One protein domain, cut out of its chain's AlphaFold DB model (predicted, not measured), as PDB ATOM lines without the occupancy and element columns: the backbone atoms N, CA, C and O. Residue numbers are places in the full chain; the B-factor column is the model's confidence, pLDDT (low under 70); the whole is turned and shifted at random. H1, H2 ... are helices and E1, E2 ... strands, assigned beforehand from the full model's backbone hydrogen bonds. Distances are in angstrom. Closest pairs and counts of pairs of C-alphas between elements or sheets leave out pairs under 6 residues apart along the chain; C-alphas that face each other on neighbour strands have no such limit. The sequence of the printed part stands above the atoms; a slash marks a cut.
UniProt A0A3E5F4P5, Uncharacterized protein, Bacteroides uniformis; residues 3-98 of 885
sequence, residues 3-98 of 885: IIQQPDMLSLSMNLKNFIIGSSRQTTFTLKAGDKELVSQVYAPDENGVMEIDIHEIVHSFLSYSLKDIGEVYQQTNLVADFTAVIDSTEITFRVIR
ATOM      1  N   ILE A   3     -51.603 -28.269  22.315       91.69
ATOM      2  CA  ILE A   3     -50.525 -28.214  23.308       91.69
ATOM      3  C   ILE A   3     -49.422 -29.139  22.811       91.69
ATOM      4  O   ILE A   3     -49.610 -30.348  22.721       91.69
ATOM      5  N   ILE A   4     -48.305 -28.545  22.404       93.38
ATOM      6  CA  ILE A   4     -47.164 -29.240  21.800       93.38
ATOM      7  C   ILE A   4     -46.252 -29.781  22.904       93.38
ATOM      8  O   ILE A   4     -45.778 -30.911  22.814       93.38
ATOM      9  N   GLN A   5     -46.039 -28.987  23.955       95.25
ATOM     10  CA  GLN A   5     -45.253 -29.361  25.125       95.25
ATOM     11  C   GLN A   5     -45.896 -28.809  26.395       95.25
ATOM     12  O   GLN A   5     -46.461 -27.715  26.395       95.25
ATOM     13  N   GLN A   6     -45.782 -29.571  27.476       94.44
ATOM     14  CA  GLN A   6     -46.204 -29.202  28.821       94.44
ATOM     15  C   GLN A   6     -45.280 -29.872  29.854       94.44
ATOM     16  O   GLN A   6     -44.591 -30.840  29.502       94.44
ATOM     17  N   PRO A   7     -45.275 -29.405  31.114       94.88
ATOM     18  CA  PRO A   7     -44.661 -30.116  32.229       94.88
ATOM     19  C   PRO A   7     -45.144 -31.563  32.355       94.88
ATOM     20  O   PRO A   7     -46.306 -31.880  32.076       94.88
ATOM     21  N   ASP A   8     -44.257 -32.434  32.831       93.94
ATOM     22  CA  ASP A   8     -44.626 -33.799  33.197       93.94
ATOM     23  C   ASP A   8     -45.468 -33.783  34.484       93.94
ATOM     24  O   ASP A   8     -45.367 -32.862  35.300       93.94
ATOM     25  N   MET A   9     -46.272 -34.832  34.698       94.50
ATOM     26  CA  MET A   9     -47.181 -34.947  35.853       94.50
ATOM     27  C   MET A   9     -46.471 -34.737  37.199       94.50
ATOM     28  O   MET A   9     -47.051 -34.155  38.113       94.50
ATOM     29  N   LEU A  10     -45.221 -35.190  37.302       96.44
ATOM     30  CA  LEU A  10     -44.293 -34.863  38.378       96.44
ATOM     31  C   LEU A  10     -43.035 -34.276  37.742       96.44
ATOM     32  O   LEU A  10     -42.426 -34.921  36.891       96.44
ATOM     33  N   SER A  11     -42.652 -33.075  38.160       95.81
ATOM     34  CA  SER A  11     -41.516 -32.344  37.597       95.81
ATOM     35  C   SER A  11     -40.610 -31.787  38.696       95.81
ATOM     36  O   SER A  11     -41.064 -31.482  39.800       95.81
ATOM     37  N   LEU A  12     -39.319 -31.623  38.390       96.62
ATOM     38  CA  LEU A  12     -38.387 -30.869  39.233       96.62
ATOM     39  C   LEU A  12     -38.439 -29.400  38.813       96.62
ATOM     40  O   LEU A  12     -38.408 -29.109  37.619       96.62
ATOM     41  N   SER A  13     -38.507 -28.475  39.767       95.00
ATOM     42  CA  SER A  13     -38.673 -27.045  39.485       95.00
ATOM     43  C   SER A  13     -37.617 -26.478  38.535       95.00
ATOM     44  O   SER A  13     -37.982 -25.693  37.672       95.00
ATOM     45  N   MET A  14     -36.353 -26.920  38.642       92.56
ATOM     46  CA  MET A  14     -35.249 -26.444  37.797       92.56
ATOM     47  C   MET A  14     -35.038 -27.252  36.510       92.56
ATOM     48  O   MET A  14     -34.180 -26.924  35.699       92.56
ATOM     49  N   ASN A  15     -35.839 -28.297  36.298       94.19
ATOM     50  CA  ASN A  15     -35.890 -29.061  35.049       94.19
ATOM     51  C   ASN A  15     -37.290 -29.002  34.418       94.19
ATOM     52  O   ASN A  15     -37.667 -29.883  33.644       94.19
ATOM     53  N   LEU A  16     -38.086 -28.002  34.799       93.56
ATOM     54  CA  LEU A  16     -39.472 -27.862  34.381       93.56
ATOM     55  C   LEU A  16     -39.535 -27.558  32.880       93.56
ATOM     56  O   LEU A  16     -38.875 -26.644  32.395       93.56
ATOM     57  N   LYS A  17     -40.335 -28.325  32.136       93.56
ATOM     58  CA  LYS A  17     -40.541 -28.086  30.701       93.56
ATOM     59  C   LYS A  17     -41.430 -26.861  30.493       93.56
ATOM     60  O   LYS A  17     -42.490 -26.761  31.111       93.56
ATOM     61  N   ASN A  18     -41.050 -25.999  29.556       94.00
ATOM     62  CA  ASN A  18     -41.875 -24.867  29.135       94.00
ATOM     63  C   ASN A  18     -43.174 -25.350  28.482       94.00
ATOM     64  O   ASN A  18     -43.204 -26.403  27.831       94.00
ATOM     65  N   PHE A  19     -44.236 -24.556  28.609       95.31
ATOM     66  CA  PHE A  19     -45.445 -24.769  27.823       95.31
ATOM     67  C   PHE A  19     -45.210 -24.265  26.400       95.31
ATOM     68  O   PHE A  19     -44.895 -23.095  26.202       95.31
ATOM     69  N   ILE A  20     -45.402 -25.139  25.412       95.25
ATOM     70  CA  ILE A  20     -45.356 -24.781  23.991       95.25
ATOM     71  C   ILE A  20     -46.744 -25.020  23.410       95.25
ATOM     72  O   ILE A  20     -47.237 -26.150  23.388       95.25
ATOM     73  N   ILE A  21     -47.393 -23.951  22.952       94.06
ATOM     74  CA  ILE A  21     -48.797 -23.966  22.535       94.06
ATOM     75  C   ILE A  21     -48.900 -23.486  21.089       94.06
ATOM     76  O   ILE A  21     -48.573 -22.346  20.779       94.06
ATOM     77  N   GLY A  22     -49.421 -24.336  20.205       92.62
ATOM     78  CA  GLY A  22     -49.775 -23.969  18.837       92.62
ATOM     79  C   GLY A  22     -51.165 -23.331  18.767       92.62
ATOM     80  O   GLY A  22     -52.173 -23.962  19.112       92.62
ATOM     81  N   SER A  23     -51.258 -22.087  18.301       89.50
ATOM     82  CA  SER A  23     -52.520 -21.355  18.153       89.50
ATOM     83  C   SER A  23     -52.440 -20.307  17.043       89.50
ATOM     84  O   SER A  23     -51.422 -19.659  16.859       89.50
ATOM     85  N   SER A  24     -53.546 -20.086  16.328       88.50
ATOM     86  CA  SER A  24     -53.678 -19.012  15.329       88.50
ATOM     87  C   SER A  24     -54.293 -17.726  15.904       88.50
ATOM     88  O   SER A  24     -54.621 -16.807  15.158       88.50
ATOM     89  N   ARG A  25     -54.546 -17.692  17.216       90.12
ATOM     90  CA  ARG A  25     -55.163 -16.576  17.946       90.12
ATOM     91  C   ARG A  25     -54.476 -16.398  19.296       90.12
ATOM     92  O   ARG A  25     -53.854 -17.341  19.785       90.12
ATOM     93  N   GLN A  26     -54.659 -15.228  19.901       90.94
ATOM     94  CA  GLN A  26     -54.256 -14.991  21.284       90.94
ATOM     95  C   GLN A  26     -54.940 -15.985  22.231       90.94
ATOM     96  O   GLN A  26     -56.117 -16.310  22.045       90.94
ATOM     97  N   THR A  27     -54.195 -16.444  23.231       90.56
ATOM     98  CA  THR A  27     -54.639 -17.439  24.213       90.56
ATOM     99  C   THR A  27     -54.402 -16.896  25.615       90.56
ATOM    100  O   THR A  27     -53.356 -16.303  25.883       90.56
ATOM    101  N   THR A  28     -55.364 -17.107  26.514       92.75
ATOM    102  CA  THR A  28     -55.183 -16.755  27.929       92.75
ATOM    103  C   THR A  28     -54.513 -17.913  28.653       92.75
ATOM    104  O   THR A  28     -54.973 -19.051  28.552       92.75
ATOM    105  N   PHE A  29     -53.438 -17.621  29.378       95.62
ATOM    106  CA  PHE A  29     -52.742 -18.570  30.237       95.62
ATOM    107  C   PHE A  29     -52.811 -18.087  31.681       95.62
ATOM    108  O   PHE A  29     -52.364 -16.982  32.001       95.62
ATOM    109  N   THR A  30     -53.332 -18.941  32.555       95.94
ATOM    110  CA  THR A  30     -53.411 -18.689  33.992       95.94
ATOM    111  C   THR A  30     -52.759 -19.837  34.747       95.94
ATOM    112  O   THR A  30     -53.181 -20.980  34.613       95.94
ATOM    113  N   LEU A  31     -51.757 -19.549  35.577       96.75
ATOM    114  CA  LEU A  31     -51.142 -20.524  36.475       96.75
ATOM    115  C   LEU A  31     -51.668 -20.325  37.893       96.75
ATOM    116  O   LEU A  31     -51.633 -19.214  38.427       96.75
ATOM    117  N   LYS A  32     -52.102 -21.414  38.522       96.00
ATOM    118  CA  LYS A  32     -52.612 -21.433  39.894       96.00
ATOM    119  C   LYS A  32     -51.850 -22.437  40.752       96.00
ATOM    120  O   LYS A  32     -51.426 -23.472  40.244       96.00
ATOM    121  N   ALA A  33     -51.733 -22.152  42.044       94.19
ATOM    122  CA  ALA A  33     -51.333 -23.104  43.078       94.19
ATOM    123  C   ALA A  33     -52.472 -23.211  44.102       94.19
ATOM    124  O   ALA A  33     -52.751 -22.258  44.835       94.19
ATOM    125  N   GLY A  34     -53.178 -24.345  44.106       87.94
ATOM    126  CA  GLY A  34     -54.489 -24.446  44.758       87.94
ATOM    127  C   GLY A  34     -55.453 -23.376  44.225       87.94
ATOM    128  O   GLY A  34     -55.582 -23.198  43.016       87.94
ATOM    129  N   ASP A  35     -56.069 -22.612  45.127       86.25
ATOM    130  CA  ASP A  35     -56.983 -21.516  44.773       86.25
ATOM    131  C   ASP A  35     -56.268 -20.193  44.433       86.25
ATOM    132  O   ASP A  35     -56.908 -19.221  44.023       86.25
ATOM    133  N   LYS A  36     -54.941 -20.115  44.610       92.44
ATOM    134  CA  LYS A  36     -54.171 -18.881  44.411       92.44
ATOM    135  C   LYS A  36     -53.702 -18.756  42.965       92.44
ATOM    136  O   LYS A  36     -52.894 -19.557  42.501       92.44
ATOM    137  N   GLU A  37     -54.137 -17.702  42.281       94.50
ATOM    138  CA  GLU A  37     -53.595 -17.304  40.979       94.50
ATOM    139  C   GLU A  37     -52.187 -16.709  41.144       94.50
ATOM    140  O   GLU A  37     -51.990 -15.767  41.912       94.50
ATOM    141  N   LEU A  38     -51.200 -17.293  40.459       94.44
ATOM    142  CA  LEU A  38     -49.801 -16.853  40.488       94.44
ATOM    143  C   LEU A  38     -49.474 -15.925  39.320       94.44
ATOM    144  O   LEU A  38     -48.782 -14.928  39.498       94.44
ATOM    145  N   VAL A  39     -49.978 -16.252  38.129       93.88
ATOM    146  CA  VAL A  39     -49.860 -15.422  36.928       93.88
ATOM    147  C   VAL A  39     -51.081 -15.630  36.041       93.88
ATOM    148  O   VAL A  39     -51.586 -16.744  35.932       93.88
ATOM    149  N   SER A  40     -51.544 -14.561  35.399       93.81
ATOM    150  CA  SER A  40     -52.622 -14.596  34.413       93.81
ATOM    151  C   SER A  40     -52.344 -13.563  33.334       93.81
ATOM    152  O   SER A  40     -52.304 -12.362  33.607       93.81
ATOM    153  N   GLN A  41     -52.049 -14.037  32.126       93.50
ATOM    154  CA  GLN A  41     -51.636 -13.195  31.006       93.50
ATOM    155  C   GLN A  41     -52.168 -13.735  29.678       93.50
ATOM    156  O   GLN A  41     -52.462 -14.921  29.528       93.50
ATOM    157  N   VAL A  42     -52.285 -12.839  28.699       92.50
ATOM    158  CA  VAL A  42     -52.661 -13.175  27.324       92.50
ATOM    159  C   VAL A  42     -51.399 -13.218  26.475       92.50
ATOM    160  O   VAL A  42     -50.665 -12.235  26.412       92.50
ATOM    161  N   TYR A  43     -51.178 -14.342  25.800       91.75
ATOM    162  CA  TYR A  43     -50.031 -14.553  24.922       91.75
ATOM    163  C   TYR A  43     -50.473 -14.502  23.458       91.75
ATOM    164  O   TYR A  43     -51.577 -14.934  23.112       91.75
ATOM    165  N   ALA A  44     -49.615 -13.948  22.600       91.00
ATOM    166  CA  ALA A  44     -49.815 -13.907  21.156       91.00
ATOM    167  C   ALA A  44     -48.845 -14.883  20.468       91.00
ATOM    168  O   ALA A  44     -47.679 -14.919  20.861       91.00
ATOM    169  N   PRO A  45     -49.302 -15.658  19.469       91.25
ATOM    170  CA  PRO A  45     -48.433 -16.571  18.736       91.25
ATOM    171  C   PRO A  45     -47.380 -15.829  17.912       91.25
ATOM    172  O   PRO A  45     -47.632 -14.731  17.413       91.25
ATOM    173  N   ASP A  46     -46.215 -16.458  17.774       91.44
ATOM    174  CA  ASP A  46     -45.114 -16.018  16.925       91.44
ATOM    175  C   ASP A  46     -45.427 -16.197  15.423       91.44
ATOM    176  O   ASP A  46     -46.520 -16.615  15.024       91.44
ATOM    177  N   GLU A  47     -44.446 -15.898  14.565       88.06
ATOM    178  CA  GLU A  47     -44.559 -16.038  13.104       88.06
ATOM    179  C   GLU A  47     -44.858 -17.479  12.642       88.06
ATOM    180  O   GLU A  47     -45.394 -17.674  11.549       88.06
ATOM    181  N   ASN A  48     -44.576 -18.487  13.477       88.44
ATOM    182  CA  ASN A  48     -44.843 -19.904  13.214       88.44
ATOM    183  C   ASN A  48     -46.175 -20.387  13.817       88.44
ATOM    184  O   ASN A  48     -46.525 -21.563  13.675       88.44
ATOM    185  N   GLY A  49     -46.936 -19.513  14.482       89.81
ATOM    186  CA  GLY A  49     -48.185 -19.879  15.145       89.81
ATOM    187  C   GLY A  49     -47.989 -20.557  16.507       89.81
ATOM    188  O   GLY A  49     -48.858 -21.328  16.926       89.81
ATOM    189  N   VAL A  50     -46.859 -20.327  17.182       92.75
ATOM    190  CA  VAL A  50     -46.469 -20.972  18.444       92.75
ATOM    191  C   VAL A  50     -46.259 -19.931  19.548       92.75
ATOM    192  O   VAL A  50     -45.812 -18.817  19.305       92.75
ATOM    193  N   MET A  51     -46.607 -20.286  20.783       92.25
ATOM    194  CA  MET A  51     -46.310 -19.511  21.989       92.25
ATOM    195  C   MET A  51     -45.492 -20.373  22.938       92.25
ATOM    196  O   MET A  51     -45.897 -21.501  23.233       92.25
ATOM    197  N   GLU A  52     -44.387 -19.829  23.431       93.88
ATOM    198  CA  GLU A  52     -43.590 -20.427  24.496       93.88
ATOM    199  C   GLU A  52     -43.824 -19.650  25.793       93.88
ATOM    200  O   GLU A  52     -43.697 -18.426  25.826       93.88
ATOM    201  N   ILE A  53     -44.219 -20.361  26.848       94.06
ATOM    202  CA  ILE A  53     -44.509 -19.785  28.159       94.06
ATOM    203  C   ILE A  53     -43.596 -20.453  29.181       94.06
ATOM    204  O   ILE A  53     -43.748 -21.642  29.489       94.06
ATOM    205  N   ASP A  54     -42.664 -19.662  29.706       92.94
ATOM    206  CA  ASP A  54     -41.780 -20.045  30.797       92.94
ATOM    207  C   ASP A  54     -42.433 -19.698  32.145       92.94
ATOM    208  O   ASP A  54     -42.856 -18.568  32.394       92.94
ATOM    209  N   ILE A  55     -42.541 -20.702  33.010       94.12
ATOM    210  CA  ILE A  55     -43.095 -20.590  34.365       94.12
ATOM    211  C   ILE A  55     -42.081 -20.983  35.446       94.12
ATOM    212  O   ILE A  55     -42.435 -21.045  36.625       94.12
ATOM    213  N   HIS A  56     -40.834 -21.255  35.060       92.38
ATOM    214  CA  HIS A  56     -39.781 -21.791  35.912       92.38
ATOM    215  C   HIS A  56     -39.552 -20.931  37.160       92.38
ATOM    216  O   HIS A  56     -39.674 -21.422  38.282       92.38
ATOM    217  N   GLU A  57     -39.275 -19.636  36.985       90.75
ATOM    218  CA  GLU A  57     -38.949 -18.737  38.100       90.75
ATOM    219  C   GLU A  57     -40.136 -18.559  39.057       90.75
ATOM    220  O   GLU A  57     -39.956 -18.557  40.277       90.75
ATOM    221  N   ILE A  58     -41.355 -18.487  38.513       93.50
ATOM    222  CA  ILE A  58     -42.599 -18.322  39.279       93.50
ATOM    223  C   ILE A  58     -42.838 -19.553  40.158       93.50
ATOM    224  O   ILE A  58     -43.096 -19.424  41.356       93.50
ATOM    225  N   VAL A  59     -42.730 -20.748  39.575       95.81
ATOM    226  CA  VAL A  59     -42.924 -22.020  40.280       95.81
ATOM    227  C   VAL A  59     -41.817 -22.253  41.305       95.81
ATOM    228  O   VAL A  59     -42.109 -22.568  42.457       95.81
ATOM    229  N   HIS A  60     -40.551 -22.069  40.922       94.56
ATOM    230  CA  HIS A  60     -39.414 -22.311  41.809       94.56
ATOM    231  C   HIS A  60     -39.426 -21.365  43.019       94.56
ATOM    232  O   HIS A  60     -39.197 -21.817  44.141       94.56
ATOM    233  N   SER A  61     -39.744 -20.083  42.810       92.25
ATOM    234  CA  SER A  61     -39.820 -19.068  43.875       92.25
ATOM    235  C   SER A  61     -41.027 -19.236  44.799       92.25
ATOM    236  O   SER A  61     -41.012 -18.744  45.926       92.25
ATOM    237  N   PHE A  62     -42.088 -19.903  44.333       94.69
ATOM    238  CA  PHE A  62     -43.251 -20.221  45.162       94.69
ATOM    239  C   PHE A  62     -42.958 -21.334  46.178       94.69
ATOM    240  O   PHE A  62     -43.501 -21.327  47.282       94.69
ATOM    241  N   LEU A  63     -42.102 -22.288  45.809       95.38
ATOM    242  CA  LEU A  63     -41.701 -23.395  46.670       95.38
ATOM    243  C   LEU A  63     -40.568 -22.971  47.617       95.38
ATOM    244  O   LEU A  63     -39.717 -22.153  47.271       95.38
ATOM    245  N   SER A  64     -40.512 -23.567  48.807       93.12
ATOM    246  CA  SER A  64     -39.440 -23.309  49.782       93.12
ATOM    247  C   SER A  64     -39.155 -24.520  50.666       93.12
ATOM    248  O   SER A  64     -40.051 -25.295  50.992       93.12
ATOM    249  N   TYR A  65     -37.899 -24.666  51.083       91.19
ATOM    250  CA  TYR A  65     -37.514 -25.633  52.109       91.19
ATOM    251  C   TYR A  65     -37.661 -25.025  53.512       91.19
ATOM    252  O   TYR A  65     -37.597 -23.809  53.705       91.19
ATOM    253  N   SER A  66     -37.827 -25.886  54.511       91.19
ATOM    254  CA  SER A  66     -37.842 -25.522  55.924       91.19
ATOM    255  C   SER A  66     -36.722 -26.262  56.647       91.19
ATOM    256  O   SER A  66     -36.742 -27.486  56.712       91.19
ATOM    257  N   LEU A  67     -35.789 -25.538  57.263       90.00
ATOM    258  CA  LEU A  67     -34.776 -26.126  58.143       90.00
ATOM    259  C   LEU A  67     -35.246 -26.044  59.597       90.00
ATOM    260  O   LEU A  67     -35.447 -24.948  60.121       90.00
ATOM    261  N   LYS A  68     -35.440 -27.200  60.238       86.31
ATOM    262  CA  LYS A  68     -35.778 -27.306  61.663       86.31
ATOM    263  C   LYS A  68     -34.669 -28.053  62.394       86.31
ATOM    264  O   LYS A  68     -34.380 -29.195  62.050       86.31
ATOM    265  N   ASP A  69     -34.082 -27.407  63.397       80.19
ATOM    266  CA  ASP A  69     -33.055 -27.993  64.265       80.19
ATOM    267  C   ASP A  69     -33.718 -28.801  65.393       80.19
ATOM    268  O   ASP A  69     -33.826 -28.353  66.533       80.19
ATOM    269  N   ILE A  70     -34.307 -29.942  65.025       83.31
ATOM    270  CA  ILE A  70     -35.029 -30.846  65.930       83.31
ATOM    271  C   ILE A  70     -34.603 -32.296  65.682       83.31
ATOM    272  O   ILE A  70     -34.287 -32.670  64.556       83.31
ATOM    273  N   GLY A  71     -34.639 -33.127  66.727       82.75
ATOM    274  CA  GLY A  71     -34.274 -34.552  66.667       82.75
ATOM    275  C   GLY A  71     -35.377 -35.487  66.152       82.75
ATOM    276  O   GLY A  71     -35.233 -36.704  66.230       82.75
ATOM    277  N   GLU A  72     -36.480 -34.942  65.638       89.56
ATOM    278  CA  GLU A  72     -37.616 -35.705  65.117       89.56
ATOM    279  C   GLU A  72     -37.751 -35.543  63.601       89.56
ATOM    280  O   GLU A  72     -37.459 -34.487  63.039       89.56
ATOM    281  N   VAL A  73     -38.233 -36.593  62.929       95.19
ATOM    282  CA  VAL A  73     -38.554 -36.544  61.498       95.19
ATOM    283  C   VAL A  73     -39.682 -35.543  61.258       95.19
ATOM    284  O   VAL A  73     -40.711 -35.581  61.931       95.19
ATOM    285  N   TYR A  74     -39.528 -34.681  60.255       95.62
ATOM    286  CA  TYR A  74     -40.535 -33.680  59.915       95.62
ATOM    287  C   TYR A  74     -40.810 -33.611  58.415       95.62
ATOM    288  O   TYR A  74     -39.988 -33.990  57.583       95.62
ATOM    289  N   GLN A  75     -41.995 -33.111  58.065       96.06
ATOM    290  CA  GLN A  75     -42.410 -32.944  56.674       96.06
ATOM    291  C   GLN A  75     -41.981 -31.585  56.112       96.06
ATOM    292  O   GLN A  75     -42.060 -30.558  56.794       96.06
ATOM    293  N   GLN A  76     -41.589 -31.589  54.841       95.62
ATOM    294  CA  GLN A  76     -41.243 -30.410  54.054       95.62
ATOM    295  C   GLN A  76     -42.472 -29.902  53.286       95.62
ATOM    296  O   GLN A  76     -42.586 -30.058  52.071       95.62
ATOM    297  N   THR A  77     -43.428 -29.308  54.007       94.00
ATOM    298  CA  THR A  77     -44.765 -28.978  53.476       94.00
ATOM    299  C   THR A  77     -44.749 -28.010  52.286       94.00
ATOM    300  O   THR A  77     -45.619 -28.105  51.431       94.00
ATOM    301  N   ASN A  78     -43.763 -27.109  52.201       94.69
ATOM    302  CA  ASN A  78     -43.667 -26.111  51.124       94.69
ATOM    303  C   ASN A  78     -42.679 -26.497  50.009       94.69
ATOM    304  O   ASN A  78     -42.489 -25.726  49.067       94.69
ATOM    305  N   LEU A  79     -42.030 -27.662  50.111       95.81
ATOM    306  CA  LEU A  79     -41.037 -28.114  49.132       95.81
ATOM    307  C   LEU A  79     -41.695 -28.662  47.861       95.81
ATOM    308  O   LEU A  79     -41.080 -28.677  46.797       95.81
ATOM    309  N   VAL A  80     -42.947 -29.102  47.974       96.06
ATOM    310  CA  VAL A  80     -43.743 -29.660  46.885       96.06
ATOM    311  C   VAL A  80     -45.122 -29.010  46.864       96.06
ATOM    312  O   VAL A  80     -45.728 -28.801  47.913       96.06
ATOM    313  N   ALA A  81     -45.625 -28.702  45.672       96.50
ATOM    314  CA  ALA A  81     -46.985 -28.210  45.488       96.50
ATOM    315  C   ALA A  81     -47.583 -28.688  44.160       96.50
ATOM    316  O   ALA A  81     -46.863 -29.028  43.216       96.50
ATOM    317  N   ASP A  82     -48.913 -28.682  44.105       96.81
ATOM    318  CA  ASP A  82     -49.675 -28.916  42.883       96.81
ATOM    319  C   ASP A  82     -49.988 -27.585  42.203       96.81
ATOM    320  O   ASP A  82     -50.505 -26.648  42.822       96.81
ATOM    321  N   PHE A  83     -49.697 -27.526  40.909       97.44
ATOM    322  CA  PHE A  83     -49.962 -26.381  40.056       97.44
ATOM    323  C   PHE A  83     -50.991 -26.761  39.003       97.44
ATOM    324  O   PHE A  83     -50.989 -27.876  38.486       97.44
ATOM    325  N   THR A  84     -51.873 -25.822  38.676       97.25
ATOM    326  CA  THR A  84     -52.849 -25.980  37.598       97.25
ATOM    327  C   THR A  84     -52.687 -24.841  36.607       97.25
ATOM    328  O   THR A  84     -52.868 -23.674  36.956       97.25
ATOM    329  N   ALA A  85     -52.326 -25.182  35.372       96.06
ATOM    330  CA  ALA A  85     -52.316 -24.264  34.245       96.06
ATOM    331  C   ALA A  85     -53.668 -24.333  33.527       96.06
ATOM    332  O   ALA A  85     -54.084 -25.398  33.075       96.06
ATOM    333  N   VAL A  86     -54.346 -23.196  33.422       95.06
ATOM    334  CA  VAL A  86     -55.592 -23.025  32.677       95.06
ATOM    335  C   VAL A  86     -55.264 -22.298  31.380       95.06
ATOM    336  O   VAL A  86     -54.811 -21.153  31.399       95.06
ATOM    337  N   ILE A  87     -55.463 -22.979  30.256       92.75
ATOM    338  CA  ILE A  87     -55.161 -22.482  28.912       92.75
ATOM    339  C   ILE A  87     -56.487 -22.372  28.157       92.75
ATOM    340  O   ILE A  87     -57.046 -23.380  27.720       92.75
ATOM    341  N   ASP A  88     -57.019 -21.154  28.051       86.12
ATOM    342  CA  ASP A  88     -58.430 -20.848  27.751       86.12
ATOM    343  C   ASP A  88     -59.426 -21.627  28.644       86.12
ATOM    344  O   ASP A  88     -59.925 -21.102  29.634       86.12
ATOM    345  N   SER A  89     -59.755 -22.874  28.288       84.25
ATOM    346  CA  SER A  89     -60.703 -23.748  29.010       84.25
ATOM    347  C   SER A  89     -60.140 -25.138  29.319       84.25
ATOM    348  O   SER A  89     -60.855 -25.980  29.856       84.25
ATOM    349  N   THR A  90     -58.881 -25.397  28.959       91.56
ATOM    350  CA  THR A  90     -58.198 -26.660  29.250       91.56
ATOM    351  C   THR A  90     -57.398 -26.507  30.533       91.56
ATOM    352  O   THR A  90     -56.563 -25.608  30.624       91.56
ATOM    353  N   GLU A  91     -57.625 -27.392  31.499       94.31
ATOM    354  CA  GLU A  91     -56.862 -27.431  32.747       94.31
ATOM    355  C   GLU A  91     -55.818 -28.547  32.700       94.31
ATOM    356  O   GLU A  91     -56.122 -29.691  32.357       94.31
ATOM    357  N   ILE A  92     -54.579 -28.205  33.047       94.94
ATOM    358  CA  ILE A  92     -53.470 -29.147  33.184       94.94
ATOM    359  C   ILE A  92     -52.927 -29.026  34.594       94.94
ATOM    360  O   ILE A  92     -52.370 -27.992  34.962       94.94
ATOM    361  N   THR A  93     -53.053 -30.103  35.361       96.00
ATOM    362  CA  THR A  93     -52.491 -30.200  36.706       96.00
ATOM    363  C   THR A  93     -51.189 -30.985  36.680       96.00
ATOM    364  O   THR A  93     -51.099 -32.047  36.062       96.00
ATOM    365  N   PHE A  94     -50.182 -30.464  37.367       96.31
ATOM    366  CA  PHE A  94     -48.874 -31.087  37.515       96.31
ATOM    367  C   PHE A  94     -48.304 -30.767  38.899       96.31
ATOM    368  O   PHE A  94     -48.550 -29.700  39.462       96.31
ATOM    369  N   ARG A  95     -47.543 -31.705  39.455       96.62
ATOM    370  CA  ARG A  95     -46.875 -31.564  40.746       96.62
ATOM    371  C   ARG A  95     -45.428 -31.166  40.532       96.62
ATOM    372  O   ARG A  95     -44.729 -31.788  39.731       96.62
ATOM    373  N   VAL A  96     -44.959 -30.173  41.279       97.25
ATOM    374  CA  VAL A  96     -43.567 -29.721  41.194       97.25
ATOM    375  C   VAL A  96     -42.903 -29.778  42.555       97.25
ATOM    376  O   VAL A  96     -43.459 -29.295  43.542       97.25
ATOM    377  N   ILE A  97     -41.705 -30.357  42.587       96.75
ATOM    378  CA  ILE A  97     -40.807 -30.336  43.742       96.75
ATOM    379  C   ILE A  97     -39.676 -29.331  43.518       96.75
ATOM    380  O   ILE A  97     -39.166 -29.192  42.402       96.75
ATOM    381  N   ARG A  98     -39.273 -28.629  44.578       95.88
ATOM    382  CA  ARG A  98     -38.145 -27.694  44.571       95.88
ATOM    383  C   ARG A  98     -36.822 -28.450  44.488       95.88
ATOM    384  O   ARG A  98     -36.160 -28.678  45.489       95.88
TER     385      ARG A  98
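AT A GLANCE: This is residues 3 to 98 of the 885 residues of an uncharacterized protein of Bacteroides uniformis (UniProt A0A3E5F4P5). A twisted, curled sheet of five strands curves partway round the short helix H1, with a small three-strand sheet, E1 E3 E6, beside one end and the long loop of residues 63 to 79 reaching out beyond the other. The printed part has 96 residues, with eight named strands and one helix in the order E1 E2 E3 E4 E5 E6 H1 E7 E8, mostly strand. The large sheet runs E2 E8 E7 E4 E5, mixed; the small one is antiparallel. The whole is a loose rod, with a radius of gyration of the C-alphas of 15.5 A and spans of 57 by 24 by 18 A.

HOW THE PARTS SIT: In the large sheet, E7, residues 80 to 87, and E8, residues 90 to 97, form a hairpin, with N 85 and O 92 2.8 A apart. E4, residues 27 to 33, is antiparallel to E7, with N 86 and O 30 at 2.8 A. E5, residues 36 to 43, forms a hairpin with E4, with N 31 and O 39 at 2.8 A. E2, residues 10 to 12, is parallel to E8, with N 11 and O 95 at 2.9 A. H1, residues 56 to 62, is on this sheet at a height over the sheet of 5.0 A, over none of its strands; the closest C-alphas of H1 and E5, those of Ile 58 and Leu 38, are 7.4 A apart. Every O i to N i+4 pair in H1 is within hydrogen-bond range. In the small sheet, E3, residues 19 to 22, is antiparallel to E1, residues 3 to 5, with N 4 and O 20 at 2.8 A, and to E6, residues 50 to 53, with N 51 and O 21 at 2.8 A. E1 and E8 are apart.

IN THESE COORDINATES: E1 begins at C-alpha 3, (-50.525, -28.214, 23.308), and E8 ends at C-alpha 97, (-40.807, -30.336, 43.742). E8 is 22.9 A long, E7 22.5 A, E5 20.4 A and E4 20.0 A; E3, E6 and H1 are 10.0 A each, E2 7.2 A and E1 5.7 A.

THE WHOLE: The two C-alphas farthest apart, those of Glu 47 and Gly 71, are 57.6 A apart. The printed part has no cut, H1 to E7 is a long link, and no printed residue is under 70 in pLDDT.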